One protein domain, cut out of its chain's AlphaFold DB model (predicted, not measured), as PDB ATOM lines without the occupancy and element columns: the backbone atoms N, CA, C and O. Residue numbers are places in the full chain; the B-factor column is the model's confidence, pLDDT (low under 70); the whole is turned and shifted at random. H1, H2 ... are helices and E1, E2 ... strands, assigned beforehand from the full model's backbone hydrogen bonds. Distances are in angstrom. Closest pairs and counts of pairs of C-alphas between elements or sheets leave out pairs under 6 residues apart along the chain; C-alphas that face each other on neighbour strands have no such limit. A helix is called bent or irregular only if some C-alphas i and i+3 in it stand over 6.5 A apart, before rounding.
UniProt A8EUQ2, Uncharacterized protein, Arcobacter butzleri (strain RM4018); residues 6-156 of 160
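Overview. This is residues 6 to 156 of the 160 residues of an uncharacterized protein of Arcobacter butzleri (strain RM4018) (UniProt A8EUQ2). One strongly twisted sheet of eight strands curls into a half-open barrel, its edge strands E4 and E8 coming close at one corner without pairing. H5 covers one open end, H1 and H4 pack on the outside and meet each other, H2 lies beyond E3, and the tiny H3 sits near E2 and E4 on the face opposite H5. The 151 printed residues are of mixed class, with five named helices and eight named strands in the order E1 E2 H1 E3 E4 H2 H3 E5 E6 H4 E7 E8 H5; the sheet runs E4 E3 E1 E2 E6 E5 E7 E8, all antiparallel. The whole is compact, with a radius of gyration of the C-alphas of 15.0 A and spans of 47 by 40 by 26 A.

Arrangement. Start at the hairpin of E1, residues 7 to 11, and E2, residues 14 to 18, where N 9 and O 16 are within hydrogen-bond range at 2.9 A. Beside E1 find E3, residues 40 to 47, with N 8 and O 42 2.8 A apart, then its hairpin partner E4, residues 50 to 55, with N 45 and O 52 3.0 A apart. Beside E2 come E6, residues 92 to 96, with N 17 and O 94 at 2.9 A, and its hairpin partner E5, residues 82 to 87, with N 86 and O 93 at 3.0 A. Next is the hairpin of E7, residues 116 to 125, and E8, residues 128 to 134: look for N 85 and O 118 at 2.9 A, then N 121 and O 132 at 2.8 A. This is a folded sheet, bent back on itself: E4 and E3 face E2, E6, E5, E7 and E8, with E1 as the hinge. H5, residues 146 to 156, is on the sheet, its closest C-alphas to E8 being Glu 149 and Cys 133, 5.6 A apart. H1, residues 24 to 32, and H4, residues 101 to 108, touch at Lys 30 and Arg 107, C-alphas 5.7 A apart, at a steep tilt of 47 degrees, opposite ways. E2, H1, E3 and E6, H4, E7 are split strand-helix-strand units, each with another strand between its two and a right-handed crossover. H2, residues 56 to 63, and H3, residues 75 to 78, are on opposite faces; the closest C-alphas of H2 and E3 are Glu 56 and Gly 42, 4.2 A apart, and those of H3 and E2 are Ser 78 and Ser 14, 6.1 A apart. Every O i to N i+4 pair is within range in H1 and H4, 2 of 4 in H2 and 6 of 7 in H5; H3 is too short for one.

Along the chain. Find C-alpha 7 at (-18.216, 39.581, 46.249), where E1 begins. E7 runs 24.5 A and bends by 61 degrees at residue 119; E3 runs 20.5 A and E8 19.3 A. H5 runs 16.4 A to C-alpha 156 at (-22.063, 43.945, 53.300).

Size, cuts and confidence. The farthest C-alphas, those of Lys 66 and Asn 141, are 47.0 A apart. The printed part has no cut; the links H2 to H3 and E8 to H5 are long. Look for pLDDT under 70 at residues 65 to 81.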
ATOM      1  N   ALA A   6     -17.992  41.161  50.831       89.69
ATOM      2  CA  ALA A   6     -18.806  40.352  49.951       89.69
ATOM      3  C   ALA A   6     -18.454  40.623  48.478       89.69
ATOM      4  O   ALA A   6     -18.016  41.704  48.072       89.69
ATOM      5  N   LYS A   7     -18.639  39.600  47.651       91.69
ATOM      6  CA  LYS A   7     -18.216  39.581  46.249       91.69
ATOM      7  C   LYS A   7     -19.432  39.563  45.350       91.69
ATOM      8  O   LYS A   7     -20.467  39.008  45.715       91.69
ATOM      9  N   TYR A   8     -19.313  40.087  44.139       90.44
ATOM     10  CA  TYR A   8     -20.351  39.947  43.127       90.44
ATOM     11  C   TYR A   8     -19.820  39.363  41.825       90.44
ATOM     12  O   TYR A   8     -18.637  39.418  41.498       90.44
ATOM     13  N   ALA A   9     -20.755  38.820  41.055       90.19
ATOM     14  CA  ALA A   9     -20.556  38.492  39.659       90.19
ATOM     15  C   ALA A   9     -21.743  39.001  38.845       90.19
ATOM     16  O   ALA A   9     -22.908  38.741  39.170       90.19
ATOM     17  N   ARG A  10     -21.449  39.715  37.762       86.62
ATOM     18  CA  ARG A  10     -22.452  40.359  36.921       86.62
ATOM     19  C   ARG A  10     -22.439  39.787  35.515       86.62
ATOM     20  O   ARG A  10     -21.406  39.495  34.928       86.62
ATOM     21  N   THR A  11     -23.627  39.676  34.946       86.56
ATOM     22  CA  THR A  11     -23.880  39.449  33.521       86.56
ATOM     23  C   THR A  11     -24.665  40.639  32.975       86.56
ATOM     24  O   THR A  11     -25.161  41.464  33.740       86.56
ATOM     25  N   ASN A  12     -24.895  40.696  31.662       80.62
ATOM     26  CA  ASN A  12     -25.762  41.728  31.078       80.62
ATOM     27  C   ASN A  12     -27.193  41.742  31.658       80.62
ATOM     28  O   ASN A  12     -27.865  42.760  31.561       80.62
ATOM     29  N   LYS A  13     -27.671  40.626  32.235       80.62
ATOM     30  CA  LYS A  13     -29.078  40.441  32.644       80.62
ATOM     31  C   LYS A  13     -29.273  40.142  34.132       80.62
ATOM     32  O   LYS A  13     -30.395  39.851  34.548       80.62
ATOM     33  N   SER A  14     -28.202  40.048  34.908       83.19
ATOM     34  CA  SER A  14     -28.290  39.668  36.318       83.19
ATOM     35  C   SER A  14     -26.998  39.928  37.060       83.19
ATOM     36  O   SER A  14     -25.919  39.692  36.520       83.19
ATOM     37  N   LEU A  15     -27.154  40.312  38.319       87.12
ATOM     38  CA  LEU A  15     -26.114  40.405  39.326       87.12
ATOM     39  C   LEU A  15     -26.350  39.317  40.381       87.12
ATOM     40  O   LEU A  15     -27.496  39.010  40.709       87.12
ATOM     41  N   ILE A  16     -25.277  38.701  40.861       90.44
ATOM     42  CA  ILE A  16     -25.302  37.736  41.961       90.44
ATOM     43  C   ILE A  16     -24.282  38.194  42.982       90.44
ATOM     44  O   ILE A  16     -23.167  38.549  42.601       90.44
ATOM     45  N   VAL A  17     -24.670  38.161  44.248       91.88
ATOM     46  CA  VAL A  17     -23.813  38.504  45.379       91.88
ATOM     47  C   VAL A  17     -23.511  37.243  46.172       91.88
ATOM     48  O   VAL A  17     -24.372  36.378  46.332       91.88
ATOM     49  N   PHE A  18     -22.289  37.154  46.666       92.62
ATOM     50  CA  PHE A  18     -21.761  36.047  47.439       92.62
ATOM     51  C   PHE A  18     -21.106  36.601  48.701       92.62
ATOM     52  O   PHE A  18     -20.423  37.622  48.636       92.62
ATOM     53  N   SER A  19     -21.240  35.891  49.817       91.75
ATOM     54  CA  SER A  19     -20.393  36.147  50.983       91.75
ATOM     55  C   SER A  19     -18.907  35.994  50.634       91.75
ATOM     56  O   SER A  19     -18.526  35.318  49.665       91.75
ATOM     57  N   ASN A  20     -18.038  36.584  51.455       87.94
ATOM     58  CA  ASN A  20     -16.585  36.543  51.256       87.94
ATOM     59  C   ASN A  20     -16.013  35.104  51.203       87.94
ATOM     60  O   ASN A  20     -15.037  34.839  50.491       87.94
ATOM     61  N   ALA A  21     -16.685  34.159  51.866       86.38
ATOM     62  CA  ALA A  21     -16.337  32.747  51.986       86.38
ATOM     63  C   ALA A  21     -16.515  31.920  50.696       86.38
ATOM     64  O   ALA A  21     -16.171  30.728  50.670       86.38
ATOM     65  N   PHE A  22     -17.045  32.516  49.622       86.00
ATOM     66  CA  PHE A  22     -17.039  31.920  48.289       86.00
ATOM     67  C   PHE A  22     -15.822  32.359  47.465       86.00
ATOM     68  O   PHE A  22     -15.434  33.533  47.422       86.00
ATOM     69  N   ASN A  23     -15.282  31.419  46.686       86.06
ATOM     70  CA  ASN A  23     -14.553  31.770  45.474       86.06
ATOM     71  C   ASN A  23     -15.583  32.182  44.410       86.06
ATOM     72  O   ASN A  23     -16.212  31.332  43.786       86.06
ATOM     73  N   HIS A  24     -15.788  33.487  44.240       82.88
ATOM     74  CA  HIS A  24     -16.818  34.047  43.360       82.88
ATOM     75  C   HIS A  24     -16.707  33.611  41.884       82.88
ATOM     76  O   HIS A  24     -17.737  33.447  41.227       82.88
ATOM     77  N   VAL A  25     -15.505  33.309  41.375       86.25
ATOM     78  CA  VAL A  25     -15.310  32.763  40.017       86.25
ATOM     79  C   VAL A  25     -15.845  31.333  39.922       86.25
ATOM     80  O   VAL A  25     -16.589  30.994  38.996       86.25
ATOM     81  N   GLU A  26     -15.498  30.477  40.884       88.12
ATOM     82  CA  GLU A  26     -15.987  29.095  40.932       88.12
ATOM     83  C   GLU A  26     -17.494  29.042  41.221       88.12
ATOM     84  O   GLU A  26     -18.234  28.315  40.555       88.12
ATOM     85  N   ALA A  27     -17.966  29.864  42.161       88.38
ATOM     86  CA  ALA A  27     -19.376  29.996  42.497       88.38
ATOM     87  C   ALA A  27     -20.185  30.461  41.282       88.38
ATOM     88  O   ALA A  27     -21.228  29.887  40.983       88.38
ATOM     89  N   PHE A  28     -19.684  31.420  40.500       90.50
ATOM     90  CA  PHE A  28     -20.333  31.831  39.258       90.50
ATOM     91  C   PHE A  28     -20.401  30.692  38.230       90.50
ATOM     92  O   PHE A  28     -21.465  30.443  37.653       90.50
ATOM     93  N   LYS A  29     -19.297  29.957  38.026       89.81
ATOM     94  CA  LYS A  29     -19.259  28.795  37.119       89.81
ATOM     95  C   LYS A  29     -20.280  27.733  37.527       89.81
ATOM     96  O   LYS A  29     -21.040  27.281  36.669       89.81
ATOM     97  N   LYS A  30     -20.352  27.390  38.818       89.75
ATOM     98  CA  LYS A  30     -21.350  26.456  39.371       89.75
ATOM     99  C   LYS A  30     -22.769  27.000  39.219       89.75
ATOM    100  O   LYS A  30     -23.661  26.283  38.764       89.75
ATOM    101  N   PHE A  31     -22.985  28.283  39.510       88.56
ATOM    102  CA  PHE A  31     -24.297  28.920  39.415       88.56
ATOM    103  C   PHE A  31     -24.848  28.894  37.985       88.56
ATOM    104  O   PHE A  31     -26.006  28.520  37.789       88.56
ATOM    105  N   TYR A  32     -24.047  29.239  36.973       86.38
ATOM    106  CA  TYR A  32     -24.485  29.293  35.569       86.38
ATOM    107  C   TYR A  32     -24.212  28.020  34.760       86.38
ATOM    108  O   TYR A  32     -24.694  27.910  33.631       86.38
ATOM    109  N   ASN A  33     -23.524  27.032  35.335       80.25
ATOM    110  CA  ASN A  33     -23.096  25.806  34.660       80.25
ATOM    111  C   ASN A  33     -22.313  26.089  33.360       80.25
ATOM    112  O   ASN A  33     -22.626  25.530  32.313       80.25
ATOM    113  N   ILE A  34     -21.360  27.030  33.411       71.75
ATOM    114  CA  ILE A  34     -20.416  27.401  32.325       71.75
ATOM    115  C   ILE A  34     -21.061  28.053  31.074       71.75
ATOM    116  O   ILE A  34     -20.373  28.696  30.287       71.75
ATOM    117  N   ARG A  35     -22.388  28.003  30.906       76.56
ATOM    118  CA  ARG A  35     -23.092  28.513  29.708       76.56
ATOM    119  C   ARG A  35     -23.081  30.033  29.542       76.56
ATOM    120  O   ARG A  35     -23.345  30.525  28.451       76.56
ATOM    121  N   VAL A  36     -22.858  30.779  30.620       83.69
ATOM    122  CA  VAL A  36     -22.953  32.244  30.624       83.69
ATOM    123  C   VAL A  36     -21.588  32.829  30.938       83.69
ATOM    124  O   VAL A  36     -20.968  32.436  31.922       83.69
ATOM    125  N   LYS A  37     -21.134  33.777  30.111       84.62
ATOM    126  CA  LYS A  37     -19.900  34.521  30.369       84.62
ATOM    127  C   LYS A  37     -20.171  35.655  31.367       84.62
ATOM    128  O   LYS A  37     -21.168  36.368  31.203       84.62
ATOM    129  N   PRO A  38     -19.326  35.819  32.395       85.75
ATOM    130  CA  PRO A  38     -19.399  36.979  33.269       85.75
ATOM    131  C   PRO A  38     -19.016  38.223  32.465       85.75
ATOM    132  O   PRO A  38     -18.161  38.165  31.582       85.75
ATOM    133  N   LYS A  39     -19.681  39.336  32.756       86.81
ATOM    134  CA  LYS A  39     -19.285  40.659  32.273       86.81
ATOM    135  C   LYS A  39     -18.242  41.271  33.201       86.81
ATOM    136  O   LYS A  39     -17.342  41.948  32.734       86.81
ATOM    137  N   GLU A  40     -18.422  41.064  34.499       86.88
ATOM    138  CA  GLU A  40     -17.706  41.794  35.537       86.88
ATOM    139  C   GLU A  40     -17.718  40.977  36.832       86.88
ATOM    140  O   GLU A  40     -18.726  40.333  37.158       86.88
ATOM    141  N   PHE A  41     -16.602  41.026  37.552       88.94
ATOM    142  CA  PHE A  41     -16.441  40.522  38.910       88.94
ATOM    143  C   PHE A  41     -15.914  41.645  39.794       88.94
ATOM    144  O   PHE A  41     -15.246  42.563  39.313       88.94
ATOM    145  N   GLY A  42     -16.208  41.556  41.083       88.50
ATOM    146  CA  GLY A  42     -15.732  42.547  42.022       88.50
ATOM    147  C   GLY A  42     -16.294  42.359  43.417       88.50
ATOM    148  O   GLY A  42     -16.776  41.283  43.783       88.50
ATOM    149  N   TYR A  43     -16.248  43.440  44.177       88.38
ATOM    150  CA  TYR A  43     -16.672  43.530  45.560       88.38
ATOM    151  C   TYR A  43     -17.888  44.433  45.685       88.38
ATOM    152  O   TYR A  43     -18.042  45.419  44.967       88.38
ATOM    153  N   ILE A  44     -18.783  44.063  46.584       87.00
ATOM    154  CA  ILE A  44     -19.966  44.841  46.922       87.00
ATOM    155  C   ILE A  44     -19.786  45.373  48.339       87.00
ATOM    156  O   ILE A  44     -19.334  44.650  49.227       87.00
ATOM    157  N   LYS A  45     -20.165  46.630  48.548       86.00
ATOM    158  CA  LYS A  45     -20.183  47.240  49.873       86.00
ATOM    159  C   LYS A  45     -21.372  48.179  50.017       86.00
ATOM    160  O   LYS A  45     -21.676  48.931  49.095       86.00
ATOM    161  N   ILE A  46     -22.003  48.171  51.182       84.25
ATOM    162  CA  ILE A  46     -22.928  49.221  51.607       84.25
ATOM    163  C   ILE A  46     -22.118  50.322  52.302       84.25
ATOM    164  O   ILE A  46     -21.377  50.055  53.245       84.25
ATOM    165  N   ASP A  47     -22.239  51.558  51.822       79.38
ATOM    166  CA  ASP A  47     -21.655  52.746  52.446       79.38
ATOM    167  C   ASP A  47     -22.749  53.784  52.688       79.38
ATOM    168  O   ASP A  47     -23.307  54.320  51.733       79.38
ATOM    169  N   LYS A  48     -23.056  54.041  53.967       75.12
ATOM    170  CA  LYS A  48     -24.107  54.952  54.453       75.12
ATOM    171  C   LYS A  48     -25.450  54.771  53.730       75.12
ATOM    172  O   LYS A  48     -26.291  53.998  54.181       75.12
ATOM    173  N   ASP A  49     -25.643  55.491  52.632       74.75
ATOM    174  CA  ASP A  49     -26.863  55.601  51.841       74.75
ATOM    175  C   ASP A  49     -26.791  54.886  50.480       74.75
ATOM    176  O   ASP A  49     -27.789  54.861  49.752       74.75
ATOM    177  N   LYS A  50     -25.643  54.293  50.119       76.69
ATOM    178  CA  LYS A  50     -25.393  53.708  48.791       76.69
ATOM    179  C   LYS A  50     -24.849  52.290  48.837       76.69
ATOM    180  O   LYS A  50     -24.171  51.890  49.780       76.69
ATOM    181  N   ILE A  51     -25.141  51.529  47.781       81.75
ATOM    182  CA  ILE A  51     -24.501  50.234  47.549       81.75
ATOM    183  C   ILE A  51     -23.527  50.357  46.384       81.75
ATOM    184  O   ILE A  51     -23.929  50.527  45.232       81.75
ATOM    185  N   ASN A  52     -22.251  50.212  46.704       81.62
ATOM    186  CA  ASN A  52     -21.135  50.356  45.793       81.62
ATOM    187  C   ASN A  52     -20.765  49.000  45.196       81.62
ATOM    188  O   ASN A  52     -20.588  48.019  45.925       81.62
ATOM    189  N   LEU A  53     -20.611  48.955  43.872       84.69
ATOM    190  CA  LEU A  53     -19.902  47.876  43.195       84.69
ATOM    191  C   LEU A  53     -18.504  48.349  42.809       84.69
ATOM    192  O   LEU A  53     -18.353  49.350  42.106       84.69
ATOM    193  N   ILE A  54     -17.506  47.608  43.272       85.00
ATOM    194  CA  ILE A  54     -16.083  47.873  43.084       85.00
ATOM    195  C   ILE A  54     -15.527  46.761  42.205       85.00
ATOM    196  O   ILE A  54     -15.517  45.603  42.619       85.00
ATOM    197  N   GLU A  55     -15.060  47.092  41.006       84.06
ATOM    198  CA  GLU A  55     -14.454  46.107  40.110       84.06
ATOM    199  C   GLU A  55     -13.178  45.508  40.733       84.06
ATOM    200  O   GLU A  55     -12.432  46.188  41.438       84.06
ATOM    201  N   GLU A  56     -12.903  44.229  40.471       84.12
ATOM    202  CA  GLU A  56     -11.734  43.535  41.036       84.12
ATOM    203  C   GLU A  56     -10.400  44.227  40.689       84.12
ATOM    204  O   GLU A  56      -9.491  44.262  41.518       84.12
ATOM    205  N   SER A  57     -10.309  44.834  39.501       78.75
ATOM    206  CA  SER A  57      -9.149  45.610  39.039       78.75
ATOM    207  C   SER A  57      -8.889  46.872  39.871       78.75
ATOM    208  O   SER A  57      -7.735  47.265  40.023       78.75
ATOM    209  N   LEU A  58      -9.939  47.469  40.442       76.50
ATOM    210  CA  LEU A  58      -9.877  48.704  41.231       76.50
ATOM    211  C   LEU A  58      -9.636  48.441  42.720       76.50
ATOM    212  O   LEU A  58      -9.047  49.259  43.417       76.50
ATOM    213  N   TYR A  59     -10.018  47.265  43.221       77.31
ATOM    214  CA  TYR A  59      -9.907  46.941  44.644       77.31
ATOM    215  C   TYR A  59      -8.492  47.153  45.215       77.31
ATOM    216  O   TYR A  59      -8.333  47.690  46.310       77.31
ATOM    217  N   CYS A  60      -7.453  46.761  44.471       71.69
ATOM    218  CA  CYS A  60      -6.065  46.952  44.895       71.69
ATOM    219  C   CYS A  60      -5.668  48.434  44.979       71.69
ATOM    220  O   CYS A  60      -4.848  48.792  45.821       71.69
ATOM    221  N   ASP A  61      -6.220  49.294  44.126       71.06
ATOM    222  CA  ASP A  61      -5.934  50.726  44.150       71.06
ATOM    223  C   ASP A  61      -6.644  51.420  45.330       71.06
ATOM    224  O   ASP A  61      -5.996  52.218  46.019       71.06
ATOM    225  N   LEU A  62      -7.885  51.024  45.660       72.75
ATOM    226  CA  LEU A  62      -8.591  51.470  46.875       72.75
ATOM    227  C   LEU A  62      -7.854  51.119  48.160       72.75
ATOM    228  O   LEU A  62      -7.668  51.984  49.016       72.75
ATOM    229  N   VAL A  63      -7.429  49.860  48.301       73.88
ATOM    230  CA  VAL A  63      -6.708  49.392  49.498       73.88
ATOM    231  C   VAL A  63      -5.412  50.183  49.696       73.88
ATOM    232  O   VAL A  63      -5.007  50.447  50.824       73.88
ATOM    233  N   ASN A  64      -4.796  50.632  48.601       72.00
ATOM    234  CA  ASN A  64      -3.579  51.439  48.619       72.00
ATOM    235  C   ASN A  64      -3.839  52.961  48.692       72.00
ATOM    236  O   ASN A  64      -2.901  53.748  48.564       72.00
ATOM    237  N   GLY A  65      -5.088  53.396  48.891       65.69
ATOM    238  CA  GLY A  65      -5.445  54.798  49.125       65.69
ATOM    239  C   GLY A  65      -5.477  55.691  47.880       65.69
ATOM    240  O   GLY A  65      -5.510  56.919  48.015       65.69
ATOM    241  N   LYS A  66      -5.480  55.124  46.666       64.62
ATOM    242  CA  LYS A  66      -5.645  55.910  45.435       64.62
ATOM    243  C   LYS A  66      -7.124  56.278  45.257       64.62
ATOM    244  O   LYS A  66      -7.999  55.435  45.372       64.62
ATOM    245  N   LYS A  67      -7.415  57.560  44.998       55.62
ATOM    246  CA  LYS A  67      -8.787  58.124  45.005       55.62
ATOM    247  C   LYS A  67      -9.438  58.312  43.626       55.62
ATOM    248  O   LYS A  67     -10.491  58.937  43.537       55.62
ATOM    249  N   ASN A  68      -8.825  57.832  42.547       54.75
ATOM    250  CA  ASN A  68      -9.353  58.031  41.193       54.75
ATOM    251  C   ASN A  68     -10.277  56.879  40.804       54.75
ATOM    252  O   ASN A  68      -9.866  56.009  40.045       54.75
ATOM    253  N   GLU A  69     -11.510  56.845  41.316       54.66
ATOM    254  CA  GLU A  69     -12.377  55.693  41.053       54.66
ATOM    255  C   GLU A  69     -13.806  56.027  40.646       54.66
ATOM    256  O   GLU A  69     -14.561  56.718  41.330       54.66
ATOM    257  N   LEU A  70     -14.182  55.447  39.507       55.97
ATOM    258  CA  LEU A  70     -15.547  55.353  39.012       55.97
ATOM    259  C   LEU A  70     -16.280  54.241  39.778       55.97
ATOM    260  O   LEU A  70     -16.500  53.154  39.248       55.97
ATOM    261  N   ILE A  71     -16.665  54.510  41.025       63.00
ATOM    262  CA  ILE A  71     -17.580  53.642  41.778       63.00
ATOM    263  C   ILE A  71     -18.963  53.711  41.119       63.00
ATOM    264  O   ILE A  71     -19.449  54.791  40.779       63.00
ATOM    265  N   ARG A  72     -19.599  52.555  40.890       59.22
ATOM    266  CA  ARG A  72     -20.910  52.476  40.225       59.22
ATOM    267  C   ARG A  72     -21.991  51.959  41.170       59.22
ATOM    268  O   ARG A  72     -21.882  50.851  41.692       59.22
ATOM    269  N   ASP A  73     -23.111  52.677  41.232       57.59
ATOM    270  CA  ASP A  73     -24.328  52.322  41.990       57.59
ATOM    271  C   ASP A  73     -25.168  51.228  41.285       57.59
ATOM    272  O   ASP A  73     -26.371  51.357  41.052       57.59
ATOM    273  N   SER A  74     -24.540  50.140  40.824       55.34
ATOM    274  CA  SER A  74     -25.154  49.280  39.796       55.34
ATOM    275  C   SER A  74     -26.139  48.207  40.307       55.34
ATOM    276  O   SER A  74     -26.841  47.578  39.504       55.34
ATOM    277  N   LEU A  75     -26.264  48.023  41.627       50.75
ATOM    278  CA  LEU A  75     -27.260  47.115  42.220       50.75
ATOM    279  C   LEU A  75     -28.701  47.544  41.955       50.75
ATOM    280  O   LEU A  75     -29.553  46.700  41.665       50.75
ATOM    281  N   LEU A  76     -28.953  48.852  41.985       49.53
ATOM    282  CA  LEU A  76     -30.299  49.420  41.976       49.53
ATOM    283  C   LEU A  76     -31.018  49.316  40.625       49.53
ATOM    284  O   LEU A  76     -32.232  49.454  40.590       49.53
ATOM    285  N   HIS A  77     -30.327  49.024  39.518       47.03
ATOM    286  CA  HIS A  77     -30.980  48.887  38.206       47.03
ATOM    287  C   HIS A  77     -31.224  47.444  37.745       47.03
ATOM    288  O   HIS A  77     -32.028  47.240  36.842       47.03
ATOM    289  N   SER A  78     -30.565  46.434  38.328       47.16
ATOM    290  CA  SER A  78     -30.700  45.034  37.864       47.16
ATOM    291  C   SER A  78     -31.233  44.047  38.906       47.16
ATOM    292  O   SER A  78     -31.766  43.004  38.529       47.16
ATOM    293  N   CYS A  79     -31.131  44.386  40.192       51.88
ATOM    294  CA  CYS A  79     -31.697  43.641  41.320       51.88
ATOM    295  C   CYS A  79     -32.785  44.462  42.026       51.88
ATOM    296  O   CYS A  79     -32.912  44.370  43.240       51.88
ATOM    297  N   THR A  80     -33.514  45.295  41.271       51.94
ATOM    298  CA  THR A  80     -34.482  46.297  41.746       51.94
ATOM    299  C   THR A  80     -35.340  45.771  42.897       51.94
ATOM    300  O   THR A  80     -36.310  45.043  42.702       51.94
ATOM    301  N   ASN A  81     -34.919  46.159  44.099       62.62
ATOM    302  CA  ASN A  81     -35.497  46.014  45.433       62.62
ATOM    303  C   ASN A  81     -35.858  44.609  45.925       62.62
ATOM    304  O   ASN A  81     -35.900  44.436  47.130       62.62
ATOM    305  N   HIS A  82     -36.070  43.613  45.068       74.81
ATOM    306  CA  HIS A  82     -36.432  42.255  45.472       74.81
ATOM    307  C   HIS A  82     -35.473  41.237  44.860       74.81
ATOM    308  O   HIS A  82     -35.471  40.980  43.651       74.81
ATOM    309  N   ALA A  83     -34.679  40.609  45.717       90.00
ATOM    310  CA  ALA A  83     -33.872  39.451  45.370       90.00
ATOM    311  C   ALA A  83     -34.245  38.267  46.265       90.00
ATOM    312  O   ALA A  83     -35.017  38.389  47.211       90.00
ATOM    313  N   ARG A  84     -33.706  37.096  45.948       94.50
ATOM    314  CA  ARG A  84     -33.773  35.917  46.811       94.50
ATOM    315  C   ARG A  84     -32.421  35.682  47.442       94.50
ATOM    316  O   ARG A  84     -31.404  36.005  46.833       94.50
ATOM    317  N   TYR A  85     -32.412  35.068  48.612       95.75
ATOM    318  CA  TYR A  85     -31.180  34.649  49.256       95.75
ATOM    319  C   TYR A  85     -31.269  33.211  49.762       95.75
ATOM    320  O   TYR A  85     -32.350  32.683  50.027       95.75
ATOM    321  N   ILE A  86     -30.106  32.576  49.869       96.62
ATOM    322  CA  ILE A  86     -29.891  31.335  50.616       96.62
ATOM    323  C   ILE A  86     -28.698  31.577  51.530       96.62
ATOM    324  O   ILE A  86     -27.686  32.114  51.076       96.62
ATOM    325  N   LEU A  87     -28.823  31.167  52.788       94.81
ATOM    326  CA  LEU A  87     -27.848  31.386  53.842       94.81
ATOM    327  C   LEU A  87     -27.595  30.102  54.645       94.81
ATOM    328  O   LEU A  87     -28.499  29.311  54.929       94.81
ATOM    329  N   THR A  88     -26.337  29.907  55.014       92.44
ATOM    330  CA  THR A  88     -25.838  28.902  55.957       92.44
ATOM    331  C   THR A  88     -25.133  29.614  57.111       92.44
ATOM    332  O   THR A  88     -25.075  30.840  57.144       92.44
ATOM    333  N   SER A  89     -24.518  28.865  58.026       84.38
ATOM    334  CA  SER A  89     -23.800  29.435  59.174       84.38
ATOM    335  C   SER A  89     -22.612  30.339  58.822       84.38
ATOM    336  O   SER A  89     -22.123  31.049  59.688       84.38
ATOM    337  N   SER A  90     -22.098  30.274  57.590       82.56
ATOM    338  CA  SER A  90     -20.871  30.982  57.178       82.56
ATOM    339  C   SER A  90     -20.931  31.552  55.765       82.56
ATOM    340  O   SER A  90     -19.945  32.091  55.261       82.56
ATOM    341  N   ARG A  91     -22.036  31.328  55.050       90.88
ATOM    342  CA  ARG A  91     -22.126  31.627  53.623       90.88
ATOM    343  C   ARG A  91     -23.508  32.099  53.258       90.88
ATOM    344  O   ARG A  91     -24.490  31.504  53.685       90.88
ATOM    345  N   PHE A  92     -23.581  33.064  52.356       94.25
ATOM    346  CA  PHE A  92     -24.832  33.396  51.695       94.25
ATOM    347  C   PHE A  92     -24.630  33.682  50.215       94.25
ATOM    348  O   PHE A  92     -23.531  33.989  49.746       94.25
ATOM    349  N   VAL A  93     -25.727  33.567  49.474       94.69
ATOM    350  CA  VAL A  93     -25.823  33.983  48.077       94.69
ATOM    351  C   VAL A  93     -27.114  34.760  47.901       94.69
ATOM    352  O   VAL A  93     -28.174  34.236  48.235       94.69
ATOM    353  N   ILE A  94     -27.032  35.960  47.326       93.94
ATOM    354  CA  ILE A  94     -28.189  36.756  46.897       93.94
ATOM    355  C   ILE A  94     -28.274  36.700  45.377       93.94
ATOM    356  O   ILE A  94     -27.291  36.944  44.673       93.94
ATOM    357  N   PHE A  95     -29.446  36.362  44.853       92.88
ATOM    358  CA  PHE A  95     -29.653  36.100  43.436       92.88
ATOM    359  C   PHE A  95     -31.023  36.591  42.939       92.88
ATOM    360  O   PHE A  95     -31.970  36.718  43.716       92.88
ATOM    361  N   PRO A  96     -31.177  36.845  41.627       89.94
ATOM    362  CA  PRO A  96     -32.434  37.341  41.073       89.94
ATOM    363  C   PRO A  96     -33.588  36.338  41.203       89.94
ATOM    364  O   PRO A  96     -33.403  35.131  41.028       89.94
ATOM    365  N   THR A  97     -34.807  36.851  41.365       90.44
ATOM    366  CA  THR A  97     -36.058  36.078  41.515       90.44
ATOM    367  C   THR A  97     -36.382  35.142  40.342       90.44
ATOM    368  O   THR A  97     -37.149  34.194  40.495       90.44
ATOM    369  N   LYS A  98     -35.761  35.324  39.169       89.19
ATOM    370  CA  LYS A  98     -35.892  34.391  38.033       89.19
ATOM    371  C   LYS A  98     -35.278  33.005  38.292       89.19
ATOM    372  O   LYS A  98     -35.562  32.067  37.552       89.19
ATOM    373  N   PHE A  99     -34.411  32.858  39.299       90.44
ATOM    374  CA  PHE A  99     -33.836  31.567  39.684       90.44
ATOM    375  C   PHE A  99     -34.583  30.973  40.884       90.44
ATOM    376  O   PHE A  99     -34.909  31.682  41.835       90.44
ATOM    377  N   SER A 100     -34.852  29.666  40.849       93.31
ATOM    378  CA  SER A 100     -35.510  28.956  41.953       93.31
ATOM    379  C   SER A 100     -34.531  28.603  43.072       93.31
ATOM    380  O   SER A 100     -33.360  28.307  42.815       93.31
ATOM    381  N   PHE A 101     -35.030  28.562  44.312       95.62
ATOM    382  CA  PHE A 101     -34.243  28.184  45.488       95.62
ATOM    383  C   PHE A 101     -33.597  26.807  45.326       95.62
ATOM    384  O   PHE A 101     -32.383  26.680  45.461       95.62
ATOM    385  N   LYS A 102     -34.380  25.797  44.918       94.38
ATOM    386  CA  LYS A 102     -33.899  24.425  44.681       94.38
ATOM    387  C   LYS A 102     -32.722  24.366  43.707       94.38
ATOM    388  O   LYS A 102     -31.756  23.640  43.927       94.38
ATOM    389  N   ARG A 103     -32.770  25.158  42.630       93.06
ATOM    390  CA  ARG A 103     -31.696  25.199  41.630       93.06
ATOM    391  C   ARG A 103     -30.406  25.780  42.203       93.06
ATOM    392  O   ARG A 103     -29.335  25.266  41.887       93.06
ATOM    393  N   VAL A 104     -30.496  26.857  42.980       93.75
ATOM    394  CA  VAL A 104     -29.317  27.506  43.572       93.75
ATOM    395  C   VAL A 104     -28.732  26.640  44.686       93.75
ATOM    396  O   VAL A 104     -27.525  26.402  44.683       93.75
ATOM    397  N   ALA A 105     -29.583  26.085  45.554       94.31
ATOM    398  CA  ALA A 105     -29.198  25.154  46.613       94.31
ATOM    399  C   ALA A 105     -28.378  23.975  46.066       94.31
ATOM    400  O   ALA A 105     -27.237  23.778  46.471       94.31
ATOM    401  N   ASN A 106     -28.895  23.272  45.055       92.69
ATOM    402  CA  ASN A 106     -28.210  22.112  44.477       92.69
ATOM    403  C   ASN A 106     -26.854  22.450  43.835       92.69
ATOM    404  O   ASN A 106     -25.991  21.584  43.727       92.69
ATOM    405  N   ARG A 107     -26.662  23.689  43.364       92.06
ATOM    406  CA  ARG A 107     -25.435  24.101  42.659       92.06
ATOM    407  C   ARG A 107     -24.356  24.626  43.593       92.06
ATOM    408  O   ARG A 107     -23.179  24.401  43.328       92.06
ATOM    409  N   LEU A 108     -24.746  25.370  44.626       92.62
ATOM    410  CA  LEU A 108     -23.812  26.120  45.471       92.62
ATOM    411  C   LEU A 108     -23.752  25.633  46.912       92.62
ATOM    412  O   LEU A 108     -22.749  25.860  47.577       92.62
ATOM    413  N   PHE A 109     -24.796  24.953  47.374       91.31
ATOM    414  CA  PHE A 109     -24.949  24.525  48.760       91.31
ATOM    415  C   PHE A 109     -25.028  23.000  48.894       91.31
ATOM    416  O   PHE A 109     -25.469  22.488  49.919       91.31
ATOM    417  N   ASN A 110     -24.575  22.256  47.881       86.31
ATOM    418  CA  ASN A 110     -24.457  20.807  48.000       86.31
ATOM    419  C   ASN A 110     -23.461  20.453  49.118       86.31
ATOM    420  O   ASN A 110     -22.335  20.949  49.114       86.31
ATOM    421  N   GLY A 111     -23.887  19.623  50.072       86.06
ATOM    422  CA  GLY A 111     -23.105  19.285  51.266       86.06
ATOM    423  C   GLY A 111     -23.146  20.330  52.391       86.06
ATOM    424  O   GLY A 111     -22.447  20.158  53.384       86.06
ATOM    425  N   PHE A 112     -23.956  21.388  52.273       89.56
ATOM    426  CA  PHE A 112     -24.142  22.386  53.328       89.56
ATOM    427  C   PHE A 112     -25.540  22.303  53.946       89.56
ATOM    428  O   PHE A 112     -26.531  22.072  53.254       89.56
ATOM    429  N   ILE A 113     -25.625  22.572  55.250       92.12
ATOM    430  CA  ILE A 113     -26.904  22.743  55.945       92.12
ATOM    431  C   ILE A 113     -27.382  24.177  55.710       92.12
ATOM    432  O   ILE A 113     -26.790  25.131  56.217       92.12
ATOM    433  N   ILE A 114     -28.448  24.326  54.922       95.06
ATOM    434  CA  ILE A 114     -29.101  25.618  54.699       95.06
ATOM    435  C   ILE A 114     -29.912  25.971  55.946       95.06
ATOM    436  O   ILE A 114     -30.676  25.151  56.449       95.06
ATOM    437  N   GLN A 115     -29.728  27.191  56.438       94.31
ATOM    438  CA  GLN A 115     -30.330  27.664  57.683       94.31
ATOM    439  C   GLN A 115     -31.402  28.730  57.457       94.31
ATOM    440  O   GLN A 115     -32.367  28.786  58.215       94.31
ATOM    441  N   GLY A 116     -31.233  29.560  56.426       95.25
ATOM    442  CA  GLY A 116     -32.153  30.636  56.075       95.25
ATOM    443  C   GLY A 116     -32.311  30.737  54.564       95.25
ATOM    444  O   GLY A 116     -31.355  30.540  53.811       95.25
ATOM    445  N   ALA A 117     -33.530  30.996  54.104       96.94
ATOM    446  CA  ALA A 117     -33.817  31.231  52.696       96.94
ATOM    447  C   ALA A 117     -35.141  31.979  52.541       96.94
ATOM    448  O   ALA A 117     -36.138  31.653  53.187       96.94
ATOM    449  N   GLY A 118     -35.156  32.955  51.640       95.56
ATOM    450  CA  GLY A 118     -36.324  33.789  51.403       95.56
ATOM    451  C   GLY A 118     -36.037  34.906  50.412       95.56
ATOM    452  O   GLY A 118     -35.150  34.801  49.561       95.56
ATOM    453  N   GLU A 119     -36.810  35.972  50.522       94.38
ATOM    454  CA  GLU A 119     -36.622  37.212  49.783       94.38
ATOM    455  C   GLU A 119     -35.844  38.218  50.622       94.38
ATOM    456  O   GLU A 119     -36.017  38.280  51.839       94.38
ATOM    457  N   VAL A 120     -34.997  39.002  49.962       92.50
ATOM    458  CA  VAL A 120     -34.244  40.101  50.562       92.50
ATOM    459  C   VAL A 120     -34.582  41.400  49.848       92.50
ATOM    460  O   VAL A 120     -34.620  41.467  48.613       92.50
ATOM    461  N   LEU A 121     -34.836  42.415  50.662       89.50
ATOM    462  CA  LEU A 121     -35.209  43.762  50.281       89.50
ATOM    463  C   LEU A 121     -34.151  44.746  50.755       89.50
ATOM    464  O   LEU A 121     -33.785  44.730  51.925       89.50
ATOM    465  N   PHE A 122     -33.711  45.621  49.855       86.62
ATOM    466  CA  PHE A 122     -32.833  46.743  50.176       86.62
ATOM    467  C   PHE A 122     -33.635  48.032  50.035       86.62
ATOM    468  O   PHE A 122     -34.136  48.329  48.949       86.62
ATOM    469  N   LYS A 123     -33.776  48.791  51.121       83.25
ATOM    470  CA  LYS A 123     -34.498  50.067  51.133       83.25
ATOM    471  C   LYS A 123     -33.604  51.158  51.690       83.25
ATOM    472  O   LYS A 123     -32.994  50.966  52.732       83.25
ATOM    473  N   ASN A 124     -33.545  52.300  51.014       78.69
ATOM    474  CA  ASN A 124     -32.930  53.489  51.590       78.69
ATOM    475  C   ASN A 124     -33.991  54.230  52.411       78.69
ATOM    476  O   ASN A 124     -34.952  54.759  51.855       78.69
ATOM    477  N   GLU A 125     -33.829  54.226  53.730       79.38
ATOM    478  CA  GLU A 125     -34.687  54.924  54.679       79.38
ATOM    479  C   GLU A 125     -33.810  55.871  55.504       79.38
ATOM    480  O   GLU A 125     -32.832  55.455  56.124       79.38
ATOM    481  N   ASN A 126     -34.142  57.164  55.505       77.75
ATOM    482  CA  ASN A 126     -33.413  58.202  56.246       77.75
ATOM    483  C   ASN A 126     -31.902  58.272  55.930       77.75
ATOM    484  O   ASN A 126     -31.091  58.534  56.818       77.75
ATOM    485  N   GLY A 127     -31.509  58.026  54.673       75.31
ATOM    486  CA  GLY A 127     -30.101  58.046  54.266       75.31
ATOM    487  C   GLY A 127     -29.302  56.846  54.780       75.31
ATOM    488  O   GLY A 127     -28.083  56.932  54.916       75.31
ATOM    489  N   ARG A 128     -29.980  55.739  55.104       80.94
ATOM    490  CA  ARG A 128     -29.366  54.456  55.454       80.94
ATOM    491  C   ARG A 128     -30.007  53.328  54.671       80.94
ATOM    492  O   ARG A 128     -31.225  53.282  54.518       80.94
ATOM    493  N   ILE A 129     -29.189  52.394  54.199       83.00
ATOM    494  CA  ILE A 129     -29.706  51.179  53.570       83.00
ATOM    495  C   ILE A 129     -30.098  50.173  54.650       83.00
ATOM    496  O   ILE A 129     -29.259  49.637  55.371       83.00
ATOM    497  N   ASN A 130     -31.394  49.904  54.728       85.75
ATOM    498  CA  ASN A 130     -31.981  48.855  55.539       85.75
ATOM    499  C   ASN A 130     -32.164  47.590  54.694       85.75
ATOM    500  O   ASN A 130     -32.598  47.649  53.538       85.75
ATOM    501  N   ILE A 131     -31.831  46.448  55.294       89.31
ATOM    502  CA  ILE A 131     -31.994  45.120  54.705       89.31
ATOM    503  C   ILE A 131     -33.138  44.431  55.434       89.31
ATOM    504  O   ILE A 131     -33.134  44.372  56.657       89.31
ATOM    505  N   THR A 132     -34.105  43.906  54.688       91.62
ATOM    506  CA  THR A 132     -35.226  43.144  55.247       91.62
ATOM    507  C   THR A 132     -35.308  41.782  54.577       91.62
ATOM    508  O   THR A 132     -35.323  41.696  53.349       91.62
ATOM    509  N   CYS A 133     -35.392  40.718  55.370       93.81
ATOM    510  CA  CYS A 133     -35.478  39.340  54.913       93.81
ATOM    511  C   CYS A 133     -36.840  38.762  55.288       93.81
ATOM    512  O   CYS A 133     -37.258  38.786  56.440       93.81
ATOM    513  N   SER A 134     -37.556  38.214  54.309       94.50
ATOM    514  CA  SER A 134     -38.916  37.712  54.534       94.50
ATOM    515  C   SER A 134     -39.269  36.534  53.629       94.50
ATOM    516  O   SER A 134     -38.507  36.146  52.744       94.50
ATOM    517  N   GLY A 135     -40.438  35.941  53.868       93.50
ATOM    518  CA  GLY A 135     -40.942  34.819  53.085       93.50
ATOM    519  C   GLY A 135     -40.259  33.490  53.412       93.50
ATOM    520  O   GLY A 135     -39.705  33.285  54.493       93.50
ATOM    521  N   GLU A 136     -40.360  32.554  52.475       93.75
ATOM    522  CA  GLU A 136     -39.875  31.189  52.647       93.75
ATOM    523  C   GLU A 136     -39.507  30.544  51.308       93.75
ATOM    524  O   GLU A 136     -40.106  30.811  50.263       93.75
ATOM    525  N   ALA A 137     -38.537  29.639  51.351       94.44
ATOM    526  CA  ALA A 137     -38.211  28.738  50.262       94.44
ATOM    527  C   ALA A 137     -38.997  27.428  50.424       94.44
ATOM    528  O   ALA A 137     -38.472  26.441  50.942       94.44
ATOM    529  N   LYS A 138     -40.250  27.404  49.948       92.00
ATOM    530  CA  LYS A 138     -41.146  26.228  50.035       92.00
ATOM    531  C   LYS A 138     -40.499  24.939  49.527       92.00
ATOM    532  O   LYS A 138     -40.547  23.922  50.207       92.00
ATOM    533  N   ASP A 139     -39.817  25.007  48.383       91.12
ATOM    534  CA  ASP A 139     -39.140  23.856  47.764       91.12
ATOM    535  C   ASP A 139     -38.016  23.254  48.624       91.12
ATOM    536  O   ASP A 139     -37.585  22.130  48.367       91.12
ATOM    537  N   LEU A 140     -37.496  24.022  49.585       91.50
ATOM    538  CA  LEU A 140     -36.445  23.610  50.515       91.50
ATOM    539  C   LEU A 140     -36.983  23.362  51.930       91.50
ATOM    540  O   LEU A 140     -36.238  22.862  52.763       91.50
ATOM    541  N   ASN A 141     -38.249  23.700  52.199       93.31
ATOM    542  CA  ASN A 141     -38.853  23.722  53.531       93.31
ATOM    543  C   ASN A 141     -38.073  24.595  54.543       93.31
ATOM    544  O   ASN A 141     -37.845  24.199  55.683       93.31
ATOM    545  N   ILE A 142     -37.629  25.781  54.107       95.31
ATOM    546  CA  ILE A 142     -36.831  26.721  54.914       95.31
ATOM    547  C   ILE A 142     -37.492  28.095  54.897       95.31
ATOM    548  O   ILE A 142     -37.948  28.550  53.849       95.31
ATOM    549  N   LYS A 143     -37.525  28.761  56.052       95.19
ATOM    550  CA  LYS A 143     -38.113  30.094  56.227       95.19
ATOM    551  C   LYS A 143     -37.034  31.145  56.453       95.19
ATOM    552  O   LYS A 143     -35.967  30.826  56.978       95.19
ATOM    553  N   ALA A 144     -37.339  32.388  56.097       94.50
ATOM    554  CA  ALA A 144     -36.523  33.525  56.491       94.50
ATOM    555  C   ALA A 144     -36.569  33.712  58.014       94.50
ATOM    556  O   ALA A 144     -37.624  33.574  58.642       94.50
ATOM    557  N   ARG A 145     -35.424  34.046  58.602       93.50
ATOM    558  CA  ARG A 145     -35.276  34.345  60.029       93.50
ATOM    559  C   ARG A 145     -34.862  35.800  60.184       93.50
ATOM    560  O   ARG A 145     -34.135  36.326  59.352       93.50
ATOM    561  N   LYS A 146     -35.250  36.433  61.295       89.62
ATOM    562  CA  LYS A 146     -34.854  37.825  61.583       89.62
ATOM    563  C   LYS A 146     -33.333  38.015  61.590       89.62
ATOM    564  O   LYS A 146     -32.839  38.983  61.038       89.62
ATOM    565  N   ILE A 147     -32.600  37.044  62.137       92.19
ATOM    566  CA  ILE A 147     -31.132  37.080  62.194       92.19
ATOM    567  C   ILE A 147     -30.468  37.043  60.808       92.19
ATOM    568  O   ILE A 147     -29.324  37.458  60.669       92.19
ATOM    569  N   ASP A 148     -31.169  36.576  59.767       93.62
ATOM    570  CA  ASP A 148     -30.607  36.536  58.414       93.62
ATOM    571  C   ASP A 148     -30.343  37.962  57.884       93.62
ATOM    572  O   ASP A 148     -29.396  38.166  57.127       93.62
ATOM    573  N   GLU A 149     -31.130  38.954  58.325       93.25
ATOM    574  CA  GLU A 149     -30.925  40.376  58.010       93.25
ATOM    575  C   GLU A 149     -29.601  40.887  58.571       93.25
ATOM    576  O   GLU A 149     -28.826  41.513  57.850       93.25
ATOM    577  N   GLU A 150     -29.339  40.589  59.845       91.19
ATOM    578  CA  GLU A 150     -28.140  41.023  60.561       91.19
ATOM    579  C   GLU A 150     -26.884  40.400  59.949       91.19
ATOM    580  O   GLU A 150     -25.938  41.124  59.650       91.19
ATOM    581  N   ILE A 151     -26.916  39.095  59.654       91.00
ATOM    582  CA  ILE A 151     -25.778  38.385  59.052       91.00
ATOM    583  C   ILE A 151     -25.441  38.955  57.668       91.00
ATOM    584  O   ILE A 151     -24.279  39.208  57.360       91.00
ATOM    585  N   ILE A 152     -26.448  39.157  56.809       91.19
ATOM    586  CA  ILE A 152     -26.216  39.712  55.468       91.19
ATOM    587  C   ILE A 152     -25.700  41.149  55.572       91.19
ATOM    588  O   ILE A 152     -24.820  41.542  54.806       91.19
ATOM    589  N   LYS A 153     -26.243  41.940  56.500       90.19
ATOM    590  CA  LYS A 153     -25.835  43.329  56.699       90.19
ATOM    591  C   LYS A 153     -24.383  43.437  57.157       90.19
ATOM    592  O   LYS A 153     -23.641  44.216  56.567       90.19
ATOM    593  N   GLU A 154     -23.977  42.634  58.135       88.88
ATOM    594  CA  GLU A 154     -22.612  42.621  58.672       88.88
ATOM    595  C   GLU A 154     -21.568  42.352  57.575       88.88
ATOM    596  O   GLU A 154     -20.595  43.095  57.440       88.88
ATOM    597  N   ASP A 155     -21.821  41.368  56.710       88.06
ATOM    598  CA  ASP A 155     -20.927  41.031  55.593       88.06
ATOM    599  C   ASP A 155     -20.879  42.129  54.505       88.06
ATOM    600  O   ASP A 155     -19.866  42.287  53.818       88.06
ATOM    601  N   LEU A 156     -21.973  42.879  54.307       88.06
ATOM    602  CA  LEU A 156     -22.063  43.945  53.300       88.06
ATOM    603  C   LEU A 156     -21.534  45.302  53.791       88.06
ATOM    604  O   LEU A 156     -21.132  46.120  52.962       88.06
TER     605      LEU A 156